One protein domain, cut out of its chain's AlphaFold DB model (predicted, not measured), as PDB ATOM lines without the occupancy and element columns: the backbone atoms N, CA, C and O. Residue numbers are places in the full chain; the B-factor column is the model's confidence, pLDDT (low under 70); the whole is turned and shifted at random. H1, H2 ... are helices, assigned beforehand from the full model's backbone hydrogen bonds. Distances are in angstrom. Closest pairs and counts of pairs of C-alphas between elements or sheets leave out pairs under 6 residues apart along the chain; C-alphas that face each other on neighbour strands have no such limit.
ATOM      1  N   ARG A 136     198.327 191.932 179.790       71.12
ATOM      2  CA  ARG A 136     196.955 192.460 179.920       71.12
ATOM      3  C   ARG A 136     196.936 193.991 179.890       71.12
ATOM      4  O   ARG A 136     196.170 194.574 179.120       71.12
ATOM      5  N   ASN A 137     197.864 194.629 180.605       80.31
ATOM      6  CA  ASN A 137     197.994 196.088 180.643       80.31
ATOM      7  C   ASN A 137     198.321 196.697 179.268       80.31
ATOM      8  O   ASN A 137     197.797 197.753 178.915       80.31
ATOM      9  N   LEU A 138     199.151 196.036 178.453       74.56
ATOM     10  CA  LEU A 138     199.489 196.522 177.109       74.56
ATOM     11  C   LEU A 138     198.302 196.434 176.148       74.56
ATOM     12  O   LEU A 138     198.060 197.355 175.369       74.56
ATOM     13  N   THR A 139     197.545 195.340 176.209       77.69
ATOM     14  CA  THR A 139     196.369 195.140 175.350       77.69
ATOM     15  C   THR A 139     195.253 196.126 175.694       77.69
ATOM     16  O   THR A 139     194.578 196.632 174.798       77.69
ATOM     17  N   GLN A 140     195.081 196.444 176.979       83.12
ATOM     18  CA  GLN A 140     194.153 197.480 177.426       83.12
ATOM     19  C   GLN A 140     194.580 198.867 176.932       83.12
ATOM     20  O   GLN A 140     193.798 199.532 176.260       83.12
ATOM     21  N   LYS A 141     195.841 199.261 177.152       79.19
ATOM     22  CA  LYS A 141     196.360 200.553 176.671       79.19
ATOM     23  C   LYS A 141     196.218 200.711 175.157       79.19
ATOM     24  O   LYS A 141     195.840 201.778 174.689       79.19
ATOM     25  N   LYS A 142     196.487 199.655 174.378       79.06
ATOM     26  CA  LYS A 142     196.289 199.665 172.916       79.06
ATOM     27  C   LYS A 142     194.836 199.970 172.536       79.06
ATOM     28  O   LYS A 142     194.619 200.758 171.619       79.06
ATOM     29  N   ARG A 143     193.865 199.368 173.233       82.19
ATOM     30  CA  ARG A 143     192.432 199.636 173.025       82.19
ATOM     31  C   ARG A 143     192.063 201.064 173.410       82.19
ATOM     32  O   ARG A 143     191.500 201.772 172.589       82.19
ATOM     33  N   GLU A 144     192.486 201.521 174.587       84.88
ATOM     34  CA  GLU A 144     192.231 202.891 175.051       84.88
ATOM     35  C   GLU A 144     192.753 203.947 174.073       84.88
ATOM     36  O   GLU A 144     192.085 204.945 173.810       84.88
ATOM     37  N   TRP A 145     193.947 203.736 173.517       78.69
ATOM     38  CA  TRP A 145     194.509 204.635 172.512       78.69
ATOM     39  C   TRP A 145     193.694 204.646 171.229       78.69
ATOM     40  O   TRP A 145     193.382 205.715 170.713       78.69
ATOM     41  N   PHE A 146     193.316 203.470 170.745       81.31
ATOM     42  CA  PHE A 146     192.490 203.349 169.557       81.31
ATOM     43  C   PHE A 146     191.124 204.037 169.736       81.31
ATOM     44  O   PHE A 146     190.693 204.796 168.867       81.31
ATOM     45  N   ASP A 147     190.494 203.875 170.903       83.31
ATOM     46  CA  ASP A 147     189.233 204.541 171.249       83.31
ATOM     47  C   ASP A 147     189.392 206.064 171.358       83.31
ATOM     48  O   ASP A 147     188.520 206.817 170.915       83.31
ATOM     49  N   LYS A 148     190.520 206.540 171.903       85.81
ATOM     50  CA  LYS A 148     190.863 207.971 171.930       85.81
ATOM     51  C   LYS A 148     191.029 208.534 170.523       85.81
ATOM     52  O   LYS A 148     190.506 209.613 170.264       85.81
ATOM     53  N   SER A 149     191.692 207.815 169.616       79.00
ATOM     54  CA  SER A 149     191.844 208.234 168.218       79.00
ATOM     55  C   SER A 149     190.492 208.316 167.509       79.00
ATOM     56  O   SER A 149     190.177 209.350 166.928       79.00
ATOM     57  N   ILE A 150     189.641 207.288 167.624       83.62
ATOM     58  CA  ILE A 150     188.282 207.320 167.049       83.62
ATOM     59  C   ILE A 150     187.478 208.493 167.613       83.62
ATOM     60  O   ILE A 150     186.783 209.181 166.866       83.62
ATOM     61  N   ARG A 151     187.567 208.738 168.925       85.12
ATOM     62  CA  ARG A 151     186.894 209.870 169.567       85.12
ATOM     63  C   ARG A 151     187.416 211.203 169.039       85.12
ATOM     64  O   ARG A 151     186.602 212.067 168.745       85.12
ATOM     65  N   TYR A 152     188.730 211.358 168.915       84.44
ATOM     66  CA  TYR A 152     189.365 212.576 168.414       84.44
ATOM     67  C   TYR A 152     188.866 212.924 167.009       84.44
ATOM     68  O   TYR A 152     188.267 213.980 166.823       84.44
ATOM     69  N   TYR A 153     188.984 212.001 166.052       80.62
ATOM     70  CA  TYR A 153     188.490 212.245 164.695       80.62
ATOM     71  C   TYR A 153     186.965 212.356 164.631       80.62
ATOM     72  O   TYR A 153     186.425 213.119 163.839       80.62
ATOM     73  N   GLY A 154     186.248 211.645 165.505       82.38
ATOM     74  CA  GLY A 154     184.799 211.771 165.627       82.38
ATOM     75  C   GLY A 154     184.339 213.124 166.180       82.38
ATOM     76  O   GLY A 154     183.199 213.505 165.916       82.38
ATOM     77  N   ILE A 155     185.189 213.821 166.943       84.50
ATOM     78  CA  ILE A 155     184.974 215.205 167.380       84.50
ATOM     79  C   ILE A 155     185.295 216.153 166.229       84.50
ATOM     80  O   ILE A 155     184.441 216.969 165.909       84.50
ATOM     81  N   LEU A 156     186.455 216.001 165.573       79.88
ATOM     82  CA  LEU A 156     186.837 216.836 164.425       79.88
ATOM     83  C   LEU A 156     185.762 216.826 163.335       79.88
ATOM     84  O   LEU A 156     185.321 217.876 162.899       79.88
ATOM     85  N   ARG A 157     185.243 215.645 162.983       80.25
ATOM     86  CA  ARG A 157     184.170 215.495 161.988       80.25
ATOM     87  C   ARG A 157     182.849 216.171 162.383       80.25
ATOM     88  O   ARG A 157     181.990 216.372 161.537       80.25
ATOM     89  N   ARG A 158     182.615 216.404 163.678       81.25
ATOM     90  CA  ARG A 158     181.392 217.044 164.198       81.25
ATOM     91  C   ARG A 158     181.574 218.530 164.478       81.25
ATOM     92  O   ARG A 158     180.602 219.178 164.850       81.25
ATOM     93  N   MET A 159     182.796 219.046 164.386       76.38
ATOM     94  CA  MET A 159     183.013 220.481 164.452       76.38
ATOM     95  C   MET A 159     182.403 221.084 163.186       76.38
ATOM     96  O   MET A 159     182.745 220.678 162.080       76.38
ATOM     97  N   ASN A 160     181.442 221.991 163.362       62.62
ATOM     98  CA  ASN A 160     180.851 222.730 162.250       62.62
ATOM     99  C   ASN A 160     181.874 223.728 161.694       62.62
ATOM    100  O   ASN A 160     182.718 224.223 162.446       62.62
ATOM    101  N   GLU A 161     181.720 224.096 160.421       58.97
ATOM    102  CA  GLU A 161     182.477 225.180 159.772       58.97
ATOM    103  C   GLU A 161     182.434 226.486 160.586       58.97
ATOM    104  O   GLU A 161     183.434 227.189 160.674       58.97
ATOM    105  N   GLU A 162     181.331 226.754 161.297       58.91
ATOM    106  CA  GLU A 162     181.179 227.903 162.207       58.91
ATOM    107  C   GLU A 162     182.203 227.927 163.355       58.91
ATOM    108  O   GLU A 162     182.542 228.984 163.872       58.91
ATOM    109  N   SER A 163     182.726 226.774 163.787       62.75
ATOM    110  CA  SER A 163     183.801 226.731 164.795       62.75
ATOM    111  C   SER A 163     185.183 227.031 164.203       62.75
ATOM    112  O   SER A 163     186.147 227.182 164.954       62.75
ATOM    113  N   MET A 164     185.280 227.111 162.874       63.12
ATOM    114  CA  MET A 164     186.483 227.428 162.105       63.12
ATOM    115  C   MET A 164     186.313 228.746 161.336       63.12
ATOM    116  O   MET A 164     186.926 228.921 160.292       63.12
ATOM    117  N   GLU A 165     185.517 229.686 161.862       62.09
ATOM    118  CA  GLU A 165     185.167 230.971 161.222       62.09
ATOM    119  C   GLU A 165     186.393 231.821 160.813       62.09
ATOM    120  O   GLU A 165     186.306 232.655 159.918       62.09
ATOM    121  N   ASN A 166     187.560 231.553 161.413       70.50
ATOM    122  CA  ASN A 166     188.833 232.213 161.104       70.50
ATOM    123  C   ASN A 166     189.700 231.476 160.060       70.50
ATOM    124  O   ASN A 166     190.788 231.947 159.739       70.50
ATOM    125  N   VAL A 167     189.275 230.311 159.565       65.44
ATOM    126  CA  VAL A 167     190.026 229.497 158.597       65.44
ATOM    127  C   VAL A 167     189.376 229.646 157.219       65.44
ATOM    128  O   VAL A 167     188.151 229.546 157.122       65.44
ATOM    129  N   PRO A 168     190.154 229.863 156.138       73.00
ATOM    130  CA  PRO A 168     189.613 229.871 154.782       73.00
ATOM    131  C   PRO A 168     188.765 228.621 154.523       73.00
ATOM    132  O   PRO A 168     189.194 227.507 154.837       73.00
ATOM    133  N   ARG A 169     187.562 228.804 153.960       71.31
ATOM    134  CA  ARG A 169     186.580 227.722 153.768       71.31
ATOM    135  C   ARG A 169     187.161 226.515 153.035       71.31
ATOM    136  O   ARG A 169     186.910 225.388 153.450       71.31
ATOM    137  N   ASP A 170     187.995 226.749 152.028       70.50
ATOM    138  CA  ASP A 170     188.595 225.681 151.223       70.50
ATOM    139  C   ASP A 170     189.577 224.827 152.045       70.50
ATOM    140  O   ASP A 170     189.548 223.598 151.997       70.50
ATOM    141  N   VAL A 171     190.376 225.465 152.907       69.38
ATOM    142  CA  VAL A 171     191.313 224.780 153.813       69.38
ATOM    143  C   VAL A 171     190.559 224.006 154.899       69.38
ATOM    144  O   VAL A 171     190.903 222.863 155.209       69.38
ATOM    145  N   ALA A 172     189.504 224.602 155.464       71.38
ATOM    146  CA  ALA A 172     188.669 223.946 156.466       71.38
ATOM    147  C   ALA A 172     187.946 222.715 155.890       71.38
ATOM    148  O   ALA A 172     187.921 221.666 156.536       71.38
ATOM    149  N   SER A 173     187.419 222.815 154.665       75.25
ATOM    150  CA  SER A 173     186.753 221.711 153.964       75.25
ATOM    151  C   SER A 173     187.700 220.528 153.744       75.25
ATOM    152  O   SER A 173     187.393 219.408 154.161       75.25
ATOM    153  N   ASN A 174     188.898 220.782 153.205       80.38
ATOM    154  CA  ASN A 174     189.904 219.743 152.956       80.38
ATOM    155  C   ASN A 174     190.329 219.032 154.249       80.38
ATOM    156  O   ASN A 174     190.431 217.802 154.301       80.38
ATOM    157  N   PHE A 175     190.526 219.795 155.329       81.44
ATOM    158  CA  PHE A 175     190.870 219.237 156.634       81.44
ATOM    159  C   PHE A 175     189.746 218.361 157.213       81.44
ATOM    160  O   PHE A 175     190.005 217.264 157.722       81.44
ATOM    161  N   LEU A 176     188.492 218.820 157.136       83.81
ATOM    162  CA  LEU A 176     187.331 218.079 157.634       83.81
ATOM    163  C   LEU A 176     187.084 216.798 156.830       83.81
ATOM    164  O   LEU A 176     186.778 215.755 157.421       83.81
ATOM    165  N   GLU A 177     187.262 216.845 155.509       86.81
ATOM    166  CA  GLU A 177     187.166 215.672 154.642       86.81
ATOM    167  C   GLU A 177     188.227 214.630 155.015       86.81
ATOM    168  O   GLU A 177     187.894 213.469 155.280       86.81
ATOM    169  N   LEU A 178     189.486 215.050 155.166       88.12
ATOM    170  CA  LEU A 178     190.572 214.162 155.574       88.12
ATOM    171  C   LEU A 178     190.336 213.550 156.963       88.12
ATOM    172  O   LEU A 178     190.525 212.347 157.173       88.12
ATOM    173  N   ALA A 179     189.873 214.352 157.926       87.44
ATOM    174  CA  ALA A 179     189.527 213.868 159.260       87.44
ATOM    175  C   ALA A 179     188.382 212.837 159.219       87.44
ATOM    176  O   ALA A 179     188.402 211.849 159.964       87.44
ATOM    177  N   SER A 180     187.400 213.038 158.335       89.56
ATOM    178  CA  SER A 180     186.304 212.098 158.091       89.56
ATOM    179  C   SER A 180     186.822 210.769 157.535       89.56
ATOM    180  O   SER A 180     186.450 209.698 158.023       89.56
ATOM    181  N   GLU A 181     187.743 210.807 156.578       92.44
ATOM    182  CA  GLU A 181     188.367 209.606 156.027       92.44
ATOM    183  C   GLU A 181     189.194 208.845 157.055       92.44
ATOM    184  O   GLU A 181     189.035 207.629 157.190       92.44
ATOM    185  N   HIS A 182     190.019 209.540 157.844       90.81
ATOM    186  CA  HIS A 182     190.768 208.915 158.937       90.81
ATOM    187  C   HIS A 182     189.818 208.262 159.948       90.81
ATOM    188  O   HIS A 182     190.057 207.130 160.376       90.81
ATOM    189  N   TYR A 183     188.698 208.914 160.279       90.94
ATOM    190  CA  TYR A 183     187.649 208.325 161.114       90.94
ATOM    191  C   TYR A 183     187.073 207.040 160.499       90.94
ATOM    192  O   TYR A 183     186.933 206.024 161.191       90.94
ATOM    193  N   PHE A 184     186.732 207.047 159.209       94.31
ATOM    194  CA  PHE A 184     186.197 205.862 158.538       94.31
ATOM    195  C   PHE A 184     187.222 204.731 158.460       94.31
ATOM    196  O   PHE A 184     186.873 203.593 158.780       94.31
ATOM    197  N   ALA A 185     188.478 205.028 158.123       94.12
ATOM    198  CA  ALA A 185     189.561 204.051 158.089       94.12
ATOM    199  C   ALA A 185     189.763 203.393 159.460       94.12
ATOM    200  O   ALA A 185     189.794 202.165 159.555       94.12
ATOM    201  N   LEU A 186     189.785 204.178 160.544       89.94
ATOM    202  CA  LEU A 186     189.873 203.644 161.905       89.94
ATOM    203  C   LEU A 186     188.683 202.741 162.251       89.94
ATOM    204  O   LEU A 186     188.880 201.671 162.819       89.94
ATOM    205  N   ASN A 187     187.455 203.093 161.861       91.75
ATOM    206  CA  ASN A 187     186.316 202.190 162.058       91.75
ATOM    207  C   ASN A 187     186.466 200.888 161.253       91.75
ATOM    208  O   ASN A 187     186.218 199.818 161.798       91.75
ATOM    209  N   LYS A 188     186.953 200.935 160.005       95.50
ATOM    210  CA  LYS A 188     187.234 199.712 159.227       95.50
ATOM    211  C   LYS A 188     188.302 198.843 159.887       95.50
ATOM    212  O   LYS A 188     188.150 197.625 159.918       95.50
ATOM    213  N   ILE A 189     189.333 199.454 160.471       92.62
ATOM    214  CA  ILE A 189     190.353 198.749 161.255       92.62
ATOM    215  C   ILE A 189     189.733 198.075 162.485       92.62
ATOM    216  O   ILE A 189     190.108 196.948 162.810       92.62
ATOM    217  N   ARG A 190     188.789 198.744 163.161       89.81
ATOM    218  CA  ARG A 190     188.054 198.181 164.304       89.81
ATOM    219  C   ARG A 190     187.246 196.953 163.902       89.81
ATOM    220  O   ARG A 190     187.259 195.961 164.618       89.81
ATOM    221  N   ASP A 191     186.603 197.025 162.741       94.31
ATOM    222  CA  ASP A 191     185.769 195.959 162.183       94.31
ATOM    223  C   ASP A 191     186.600 194.822 161.543       94.31
ATOM    224  O   ASP A 191     186.037 193.912 160.939       94.31
ATOM    225  N   GLY A 192     187.937 194.886 161.608       93.06
ATOM    226  CA  GLY A 192     188.845 193.899 161.009       93.06
ATOM    227  C   GLY A 192     188.997 194.000 159.485       93.06
ATOM    228  O   GLY A 192     189.694 193.191 158.881       93.06
ATOM    229  N   LYS A 193     188.395 195.006 158.843       97.19
ATOM    230  CA  LYS A 193     188.411 195.214 157.384       97.19
ATOM    231  C   LYS A 193     189.651 196.006 156.952       97.19
ATOM    232  O   LYS A 193     189.533 197.139 156.484       97.19
ATOM    233  N   LEU A 194     190.838 195.417 157.123       95.38
ATOM    234  CA  LEU A 194     192.125 196.097 156.896       95.38
ATOM    235  C   LEU A 194     192.305 196.577 155.445       95.38
ATOM    236  O   LEU A 194     192.681 197.728 155.246       95.38
ATOM    237  N   ASP A 195     191.915 195.778 154.450       97.56
ATOM    238  CA  ASP A 195     192.029 196.159 153.029       97.56
ATOM    239  C   ASP A 195     191.179 197.387 152.671       97.56
ATOM    240  O   ASP A 195     191.530 198.190 151.809       97.56
ATOM    241  N   HIS A 196     190.037 197.560 153.344       97.50
ATOM    242  CA  HIS A 196     189.183 198.728 153.132       97.50
ATOM    243  C   HIS A 196     189.799 199.977 153.755       97.50
ATOM    244  O   HIS A 196     189.721 201.049 153.163       97.50
ATOM    245  N   ALA A 197     190.414 199.842 154.933       96.56
ATOM    246  CA  ALA A 197     191.150 200.936 155.553       96.56
ATOM    247  C   ALA A 197     192.348 201.362 154.693       96.56
ATOM    248  O   ALA A 197     192.595 202.554 154.549       96.56
ATOM    249  N   GLU A 198     193.039 200.400 154.073       97.44
ATOM    250  CA  GLU A 198     194.147 200.680 153.160       97.44
ATOM    251  C   GLU A 198     193.682 201.529 151.980       97.44
ATOM    252  O   GLU A 198     194.261 202.580 151.729       97.44
ATOM    253  N   LYS A 199     192.600 201.123 151.306       98.00
ATOM    254  CA  LYS A 199     192.041 201.878 150.172       98.00
ATOM    255  C   LYS A 199     191.670 203.313 150.541       98.00
ATOM    256  O   LYS A 199     191.847 204.202 149.718       98.00
ATOM    257  N   ILE A 200     191.158 203.533 151.757       96.88
ATOM    258  CA  ILE A 200     190.830 204.879 152.246       96.88
ATOM    259  C   ILE A 200     192.109 205.707 152.400       96.88
ATOM    260  O   ILE A 200     192.167 206.812 151.879       96.88
ATOM    261  N   TYR A 201     193.145 205.177 153.059       96.50
ATOM    262  CA  TYR A 201     194.395 205.922 153.238       96.50
ATOM    263  C   TYR A 201     195.151 206.170 151.933       96.50
ATOM    264  O   TYR A 201     195.710 207.247 151.773       96.50
ATOM    265  N   VAL A 202     195.177 205.198 151.018       96.75
ATOM    266  CA  VAL A 202     195.809 205.366 149.701       96.75
ATOM    267  C   VAL A 202     195.113 206.485 148.934       96.75
ATOM    268  O   VAL A 202     195.774 207.439 148.558       96.75
ATOM    269  N   ARG A 203     193.778 206.449 148.836       95.12
ATOM    270  CA  ARG A 203     193.002 207.520 148.196       95.12
ATOM    271  C   ARG A 203     193.232 208.886 148.845       95.12
ATOM    272  O   ARG A 203     193.348 209.875 148.136       95.12
ATOM    273  N   ALA A 204     193.279 208.937 150.176       92.75
ATOM    274  CA  ALA A 204     193.528 210.175 150.905       92.75
ATOM    275  C   ALA A 204     194.893 210.775 150.541       92.75
ATOM    276  O   ALA A 204     194.991 211.975 150.323       92.75
ATOM    277  N   ILE A 205     195.930 209.932 150.472       93.31
ATOM    278  CA  ILE A 205     197.285 210.331 150.080       93.31
ATOM    279  C   ILE A 205     197.306 210.784 148.624       93.31
ATOM    280  O   ILE A 205     197.790 211.878 148.371       93.31
ATOM    281  N   ASP A 206     196.745 209.994 147.708       91.62
ATOM    282  CA  ASP A 206     196.715 210.322 146.281       91.62
ATOM    283  C   ASP A 206     196.020 211.679 146.062       91.62
ATOM    284  O   ASP A 206     196.589 212.558 145.428       91.62
ATOM    285  N   ARG A 207     194.875 211.930 146.719       89.06
ATOM    286  CA  ARG A 207     194.183 213.231 146.659       89.06
ATOM    287  C   ARG A 207     195.030 214.385 147.203       89.06
ATOM    288  O   ARG A 207     194.988 215.472 146.644       89.06
ATOM    289  N   ILE A 208     195.768 214.181 148.299       88.00
ATOM    290  CA  ILE A 208     196.657 215.221 148.850       88.00
ATOM    291  C   ILE A 208     197.796 215.527 147.869       88.00
ATOM    292  O   ILE A 208     198.170 216.683 147.741       88.00
ATOM    293  N   GLN A 209     198.327 214.513 147.184       86.56
ATOM    294  CA  GLN A 209     199.416 214.674 146.214       86.56
ATOM    295  C   GLN A 209     198.949 215.271 144.880       86.56
ATOM    296  O   GLN A 209     199.724 215.945 144.217       86.56
ATOM    297  N   GLU A 210     197.707 215.001 144.473       83.06
ATOM    298  CA  GLU A 210     197.094 215.541 143.252       83.06
ATOM    299  C   GLU A 210     196.557 216.972 143.447       83.06
ATOM    300  O   GLU A 210     196.454 217.725 142.489       83.06
ATOM    301  N   GLY A 211     196.214 217.367 144.679       68.94
ATOM    302  CA  GLY A 211     195.649 218.683 145.002       68.94
ATOM    303  C   GLY A 211     196.643 219.856 145.022       68.94
ATOM    304  O   GLY A 211     196.275 220.936 145.484       68.94
ATOM    305  N   ASP A 212     197.879 219.660 144.554       56.72
ATOM    306  CA  ASP A 212     198.961 220.659 144.560       56.72
ATOM    307  C   ASP A 212     198.830 221.734 143.451       56.72
ATOM    308  O   ASP A 212     199.631 222.671 143.410       56.72
ATOM    309  N   ASP A 213     197.814 221.661 142.583       49.09
ATOM    310  CA  ASP A 213     197.803 222.429 141.328       49.09
ATOM    311  C   ASP A 213     197.347 223.904 141.433       49.09
ATOM    312  O   ASP A 213     197.778 224.708 140.609       49.09
ATOM    313  N   ASP A 214     196.559 224.320 142.441       47.12
ATOM    314  CA  ASP A 214     195.915 225.656 142.391       47.12
ATOM    315  C   ASP A 214     196.290 226.661 143.500       47.12
ATOM    316  O   ASP A 214     196.103 227.869 143.314       47.12
ATOM    317  N   HIS A 215     196.847 226.242 144.647       44.81
ATOM    318  CA  HIS A 215     197.005 227.154 145.803       44.81
ATOM    319  C   HIS A 215     198.371 227.173 146.503       44.81
ATOM    320  O   HIS A 215     198.506 227.841 147.529       44.81
ATOM    321  N   GLY A 216     199.403 226.511 145.965       46.66
ATOM    322  CA  GLY A 216     200.793 226.662 146.437       46.66
ATOM    323  C   GLY A 216     201.028 226.332 147.921       46.66
ATOM    324  O   GLY A 216     202.069 226.682 148.478       46.66
ATOM    325  N   HIS A 217     200.068 225.677 148.581       53.31
ATOM    326  CA  HIS A 217     200.141 225.288 149.981       53.31
ATOM    327  C   HIS A 217     200.138 223.767 150.074       53.31
ATOM    328  O   HIS A 217     199.102 223.145 150.300       53.31
ATOM    329  N   CYS A 218     201.315 223.172 149.894       59.44
ATOM    330  CA  CYS A 218     201.497 221.747 150.112       59.44
ATOM    331  C   CYS A 218     201.249 221.431 151.599       59.44
ATOM    332  O   CYS A 218     202.032 221.823 152.476       59.44
ATOM    333  N   ASP A 219     200.154 220.728 151.906       77.00
ATOM    334  CA  ASP A 219     199.821 220.297 153.267       77.00
ATOM    335  C   ASP A 219     200.666 219.069 153.658       77.00
ATOM    336  O   ASP A 219     200.199 217.936 153.824       77.00
ATOM    337  N   HIS A 220     201.970 219.306 153.830       82.94
ATOM    338  CA  HIS A 220     202.938 218.306 154.283       82.94
ATOM    339  C   HIS A 220     202.525 217.644 155.607       82.94
ATOM    340  O   HIS A 220     202.927 216.511 155.889       82.94
ATOM    341  N   SER A 221     201.724 218.324 156.429       85.50
ATOM    342  CA  SER A 221     201.210 217.804 157.696       85.50
ATOM    343  C   SER A 221     200.123 216.744 157.468       85.50
ATOM    344  O   SER A 221     200.196 215.638 158.029       85.50
ATOM    345  N   ALA A 222     199.151 217.030 156.598       87.62
ATOM    346  CA  ALA A 222     198.145 216.068 156.153       87.62
ATOM    347  C   ALA A 222     198.777 214.852 155.470       87.62
ATOM    348  O   ALA A 222     198.443 213.705 155.803       87.62
ATOM    349  N   LEU A 223     199.745 215.083 154.580       90.69
ATOM    350  CA  LEU A 223     200.453 214.004 153.900       90.69
ATOM    351  C   LEU A 223     201.241 213.139 154.893       90.69
ATOM    352  O   LEU A 223     201.139 211.908 154.866       90.69
ATOM    353  N   ALA A 224     201.985 213.762 155.812       91.38
ATOM    354  CA  ALA A 224     202.755 213.061 156.837       91.38
ATOM    355  C   ALA A 224     201.853 212.209 157.735       91.38
ATOM    356  O   ALA A 224     202.140 211.034 157.972       91.38
ATOM    357  N   SER A 225     200.739 212.766 158.214       90.19
ATOM    358  CA  SER A 225     199.809 212.034 159.076       90.19
ATOM    359  C   SER A 225     199.181 210.826 158.374       90.19
ATOM    360  O   SER A 225     199.197 209.721 158.924       90.19
ATOM    361  N   SER A 226     198.708 210.998 157.138       93.31
ATOM    362  CA  SER A 226     198.113 209.921 156.336       93.31
ATOM    363  C   SER A 226     199.136 208.830 156.002       93.31
ATOM    364  O   SER A 226     198.850 207.639 156.151       93.31
ATOM    365  N   THR A 227     200.365 209.225 155.661       94.75
ATOM    366  CA  THR A 227     201.493 208.314 155.408       94.75
ATOM    367  C   THR A 227     201.818 207.468 156.638       94.75
ATOM    368  O   THR A 227     201.966 206.248 156.536       94.75
ATOM    369  N   LEU A 228     201.901 208.086 157.820       94.38
ATOM    370  CA  LEU A 228     202.186 207.373 159.068       94.38
ATOM    371  C   LEU A 228     201.103 206.345 159.398       94.38
ATOM    372  O   LEU A 228     201.420 205.218 159.789       94.38
ATOM    373  N   LEU A 229     199.831 206.705 159.217       93.44
ATOM    374  CA  LEU A 229     198.703 205.805 159.452       93.44
ATOM    375  C   LEU A 229     198.697 204.625 158.473       93.44
ATOM    376  O   LEU A 229     198.509 203.483 158.898       93.44
ATOM    377  N   LEU A 230     198.984 204.868 157.190       96.19
ATOM    378  CA  LEU A 230     199.112 203.806 156.195       96.19
ATOM    379  C   LEU A 230     200.291 202.872 156.511       96.19
ATOM    380  O   LEU A 230     200.135 201.650 156.493       96.19
ATOM    381  N   ALA A 231     201.457 203.414 156.870       95.62
ATOM    382  CA  ALA A 231     202.622 202.611 157.242       95.62
ATOM    383  C   ALA A 231     202.354 201.749 158.492       95.62
ATOM    384  O   ALA A 231     202.792 200.597 158.570       95.62
ATOM    385  N   LEU A 232     201.613 202.279 159.469       91.44
ATOM    386  CA  LEU A 232     201.150 201.537 160.643       91.44
ATOM    387  C   LEU A 232     200.166 200.419 160.277       91.44
ATOM    388  O   LEU A 232     200.272 199.310 160.807       91.44
ATOM    389  N   LEU A 233     199.227 200.689 159.367       93.81
ATOM    390  CA  LEU A 233     198.285 199.692 158.869       93.81
ATOM    391  C   LEU A 233     199.020 198.547 158.159       93.81
ATOM    392  O   LEU A 233     198.791 197.385 158.489       93.81
ATOM    393  N   LYS A 234     199.967 198.867 157.271       96.19
ATOM    394  CA  LYS A 234     200.806 197.878 156.583       96.19
ATOM    395  C   LYS A 234     201.596 197.005 157.556       96.19
ATOM    396  O   LYS A 234     201.604 195.785 157.423       96.19
ATOM    397  N   GLN A 235     202.163 197.600 158.608       93.12
ATOM    398  CA  GLN A 235     202.800 196.838 159.687       93.12
ATOM    399  C   GLN A 235     201.826 195.903 160.411       93.12
ATOM    400  O   GLN A 235     202.200 194.780 160.743       93.12
ATOM    401  N   ARG A 236     200.584 196.340 160.660       90.25
ATOM    402  CA  ARG A 236     199.541 195.495 161.269       90.25
ATOM    403  C   ARG A 236     199.146 194.329 160.357       90.25
ATOM    404  O   ARG A 236     198.861 193.256 160.873       90.25
ATOM    405  N   MET A 237     199.154 194.529 159.042       93.75
ATOM    406  CA  MET A 237     198.895 193.482 158.044       93.75
ATOM    407  C   MET A 237     200.080 192.519 157.857       93.75
ATOM    408  O   MET A 237     199.944 191.521 157.159       93.75
ATOM    409  N   GLY A 238     201.244 192.803 158.453       94.44
ATOM    410  CA  GLY A 238     202.478 192.039 158.234       94.44
ATOM    411  C   GLY A 238     203.214 192.395 156.935       94.44
ATOM    412  O   GLY A 238     204.251 191.806 156.637       94.44
ATOM    413  N   ASP A 239     202.739 193.390 156.183       97.19
ATOM    414  CA  ASP A 239     203.352 193.852 154.937       97.19
ATOM    415  C   ASP A 239     204.498 194.845 155.214       97.19
ATOM    416  O   ASP A 239     204.384 196.065 155.072       97.19
ATOM    417  N   ILE A 240     205.639 194.306 155.651       96.19
ATOM    418  CA  ILE A 240     206.836 195.093 155.995       96.19
ATOM    419  C   ILE A 240     207.435 195.789 154.762       96.19
ATOM    420  O   ILE A 240     207.948 196.907 154.865       96.19
ATOM    421  N   LYS A 241     207.365 195.150 153.587       97.69
ATOM    422  CA  LYS A 241     207.865 195.729 152.331       97.69
ATOM    423  C   LYS A 241     206.982 196.897 151.888       97.69
ATOM    424  O   LYS A 241     207.519 197.955 151.558       97.69
ATOM    425  N   GLY A 242     205.661 196.741 151.959       97.25
ATOM    426  CA  GLY A 242     204.704 197.813 151.702       97.25
ATOM    427  C   GLY A 242     204.886 198.984 152.661       97.25
ATOM    428  O   GLY A 242     204.967 200.122 152.211       97.25
ATOM    429  N   ALA A 243     205.079 198.723 153.958       96.62
ATOM    430  CA  ALA A 243     205.363 199.777 154.934       96.62
ATOM    431  C   ALA A 243     206.624 200.590 154.577       96.62
ATOM    432  O   ALA A 243     206.585 201.818 154.614       96.62
ATOM    433  N   ARG A 244     207.727 199.937 154.162       97.38
ATOM    434  CA  ARG A 244     208.919 200.651 153.653       97.38
ATOM    435  C   ARG A 244     208.608 201.477 152.414       97.38
ATOM    436  O   ARG A 244     209.054 202.615 152.327       97.38
ATOM    437  N   SER A 245     207.867 200.906 151.464       97.75
ATOM    438  CA  SER A 245     207.505 201.604 150.229       97.75
ATOM    439  C   SER A 245     206.725 202.886 150.518       97.75
ATOM    440  O   SER A 245     207.020 203.905 149.906       97.75
ATOM    441  N   VAL A 246     205.810 202.867 151.493       96.88
ATOM    442  CA  VAL A 246     205.046 204.049 151.924       96.88
ATOM    443  C   VAL A 246     205.972 205.168 152.413       96.88
ATOM    444  O   VAL A 246     205.860 206.293 151.935       96.88
ATOM    445  N   PHE A 247     206.943 204.863 153.285       95.81
ATOM    446  CA  PHE A 247     207.928 205.859 153.731       95.81
ATOM    447  C   PHE A 247     208.769 206.409 152.573       95.81
ATOM    448  O   PHE A 247     208.967 207.615 152.470       95.81
ATOM    449  N   LEU A 248     209.257 205.541 151.684       95.06
ATOM    450  CA  LEU A 248     210.089 205.967 150.556       95.06
ATOM    451  C   LEU A 248     209.314 206.831 149.553       95.06
ATOM    452  O   LEU A 248     209.865 207.808 149.057       95.06
ATOM    453  N   LYS A 249     208.044 206.504 149.280       93.69
ATOM    454  CA  LYS A 249     207.170 207.315 148.419       93.69
ATOM    455  C   LYS A 249     206.972 208.720 148.983       93.69
ATOM    456  O   LYS A 249     207.072 209.678 148.229       93.69
ATOM    457  N   PHE A 250     206.754 208.828 150.294       92.38
ATOM    458  CA  PHE A 250     206.639 210.113 150.980       92.38
ATOM    459  C   PHE A 250     207.899 210.969 150.810       92.38
ATOM    460  O   PHE A 250     207.803 212.116 150.395       92.38
ATOM    461  N   PHE A 251     209.087 210.407 151.061       90.44
ATOM    462  CA  PHE A 251     210.331 211.172 150.917       90.44
ATOM    463  C   PHE A 251     210.662 211.527 149.471       90.44
ATOM    464  O   PHE A 251     211.208 212.599 149.247       90.44
ATOM    465  N   ARG A 252     210.312 210.668 148.507       90.75
ATOM    466  CA  ARG A 252     210.456 210.985 147.081       90.75
ATOM    467  C   ARG A 252     209.607 212.198 146.701       90.75
ATOM    468  O   ARG A 252     210.114 213.109 146.066       90.75
ATOM    469  N   HIS A 253     208.355 212.223 147.147       87.12
ATOM    470  CA  HIS A 253     207.463 213.346 146.882       87.12
ATOM    471  C   HIS A 253     207.970 214.642 147.536       87.12
ATOM    472  O   HIS A 253     208.069 215.658 146.870       87.12
ATOM    473  N   ILE A 254     208.411 214.600 148.799       84.06
ATOM    474  CA  ILE A 254     208.950 215.802 149.467       84.06
ATOM    475  C   ILE A 254     210.274 216.281 148.860       84.06
ATOM    476  O   ILE A 254     210.541 217.478 148.843       84.06
ATOM    477  N   SER A 255     211.121 215.380 148.353       81.69
ATOM    478  CA  SER A 255     212.350 215.801 147.668       81.69
ATOM    479  C   SER A 255     212.083 216.520 146.346       81.69
ATOM    480  O   SER A 255     212.924 217.296 145.912       81.69
ATOM    481  N   GLU A 256     210.936 216.266 145.713       76.00
ATOM    482  CA  GLU A 256     210.524 216.942 144.479       76.00
ATOM    483  C   GLU A 256     209.968 218.352 144.758       76.00
ATOM    484  O   GLU A 256     210.028 219.202 143.877       76.00
ATOM    485  N   THR A 257     209.492 218.631 145.980       66.62
ATOM    486  CA  THR A 257     208.860 219.911 146.361       66.62
ATOM    487  C   THR A 257     209.802 220.922 147.046       66.62
ATOM    488  O   THR A 257     209.335 221.941 147.545       66.62
ATOM    489  N   GLU A 258     211.121 220.673 147.075       59.53
ATOM    490  CA  GLU A 258     212.183 221.570 147.602       59.53
ATOM    491  C   GLU A 258     212.013 222.067 149.062       59.53
ATOM    492  O   GLU A 258     212.606 223.066 149.474       59.53
ATOM    493  N   VAL A 259     211.256 221.362 149.913       58.28
ATOM    494  CA  VAL A 259     211.074 221.751 151.328       58.28
ATOM    495  C   VAL A 259     212.039 220.998 152.245       58.28
ATOM    496  O   VAL A 259     211.694 220.022 152.917       58.28
TER     497      VAL A 259
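AT A GLANCE: This is residues 136 to 259 of the 320 residues of the protein "Hypothetical protein" of Corethron hystrix (UniProt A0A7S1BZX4). Long helices run alternately up and down the same axis: H3, H4 and H5 form a three-cornered bundle, H6 packs beside H5, and the last part of H1 packs on H3. H1 slants away from H3, and its residues 136 to 142 stick out free at one end, while the tiny helix H2 sits at the turn between H1 and H3. The printed part has 124 residues with six named helices, H1 to H6 in that order, and no named strand; the class is all helix. It is compact, with a radius of gyration of the C-alphas of 15.6 A, and spans 48 by 36 by 23 A.

HOW THE PARTS SIT: H1, residues 136 to 156, touches H3, residues 169 to 190, with residues 150 to 156 alone; the closest C-alphas, those of Tyr 153 and Tyr 183, are 5.4 A apart. The two run opposite ways at a shallow tilt of 31 degrees. H2, residues 161 to 164, only just touches H3, with 3 pairs of C-alphas within 8 A, the closest being those of Met 164 and Ala 172 at 7.0 A. H3 and H4, residues 194 to 210, are a helical hairpin at a shallow tilt of 19 degrees, with the C-alphas of Ala 185 and Ala 197 closest at 4.3 A. H4 and H5, residues 220 to 236, are another, at a shallow tilt of 23 degrees; their closest C-alphas, those of Tyr 201 and Leu 230, are 6.0 A apart. H3, H4 and H5 are an up and down bundle, each helix running against the one before it. H3 and H5 only just touch, with 3 pairs of C-alphas within 8 A, those of Leu 178 and Ala 222 closest at 7.8 A; they run the same way. H5 and H6, residues 240 to 256, are a third hairpin, at a shallow tilt of 14 degrees, with the C-alphas of Ala 231 and Ala 243 closest at 4.6 A. H4 and H6 are only just apart, 8.2 A at their closest C-alphas. Every O i to N i+4 pair is within hydrogen-bond range in H1, H3, H4, H5 and H6; H2 is too short for such a pair.

IN THESE COORDINATES: H1 begins at C-alpha 136 (196.955, 192.460, 179.920) and is 30.6 A long. H2 measures 5.2 A. H3 is 31.4 A long, beginning at C-alpha 169 (186.580, 227.722, 153.768). H4, H5 and H6 measure 24.3, 24.1 and 25.0 A, and H6 ends at C-alpha 256 (210.524, 216.942, 144.479).

THE WHOLE: The farthest C-alphas, those of Arg 136 and Asp 214, are 50.1 A apart. The printed part has no cut and no long link. The model's pLDDT is under 70 at residues 160 to 165, 167, 171, 211 to 218 and 257 to 259.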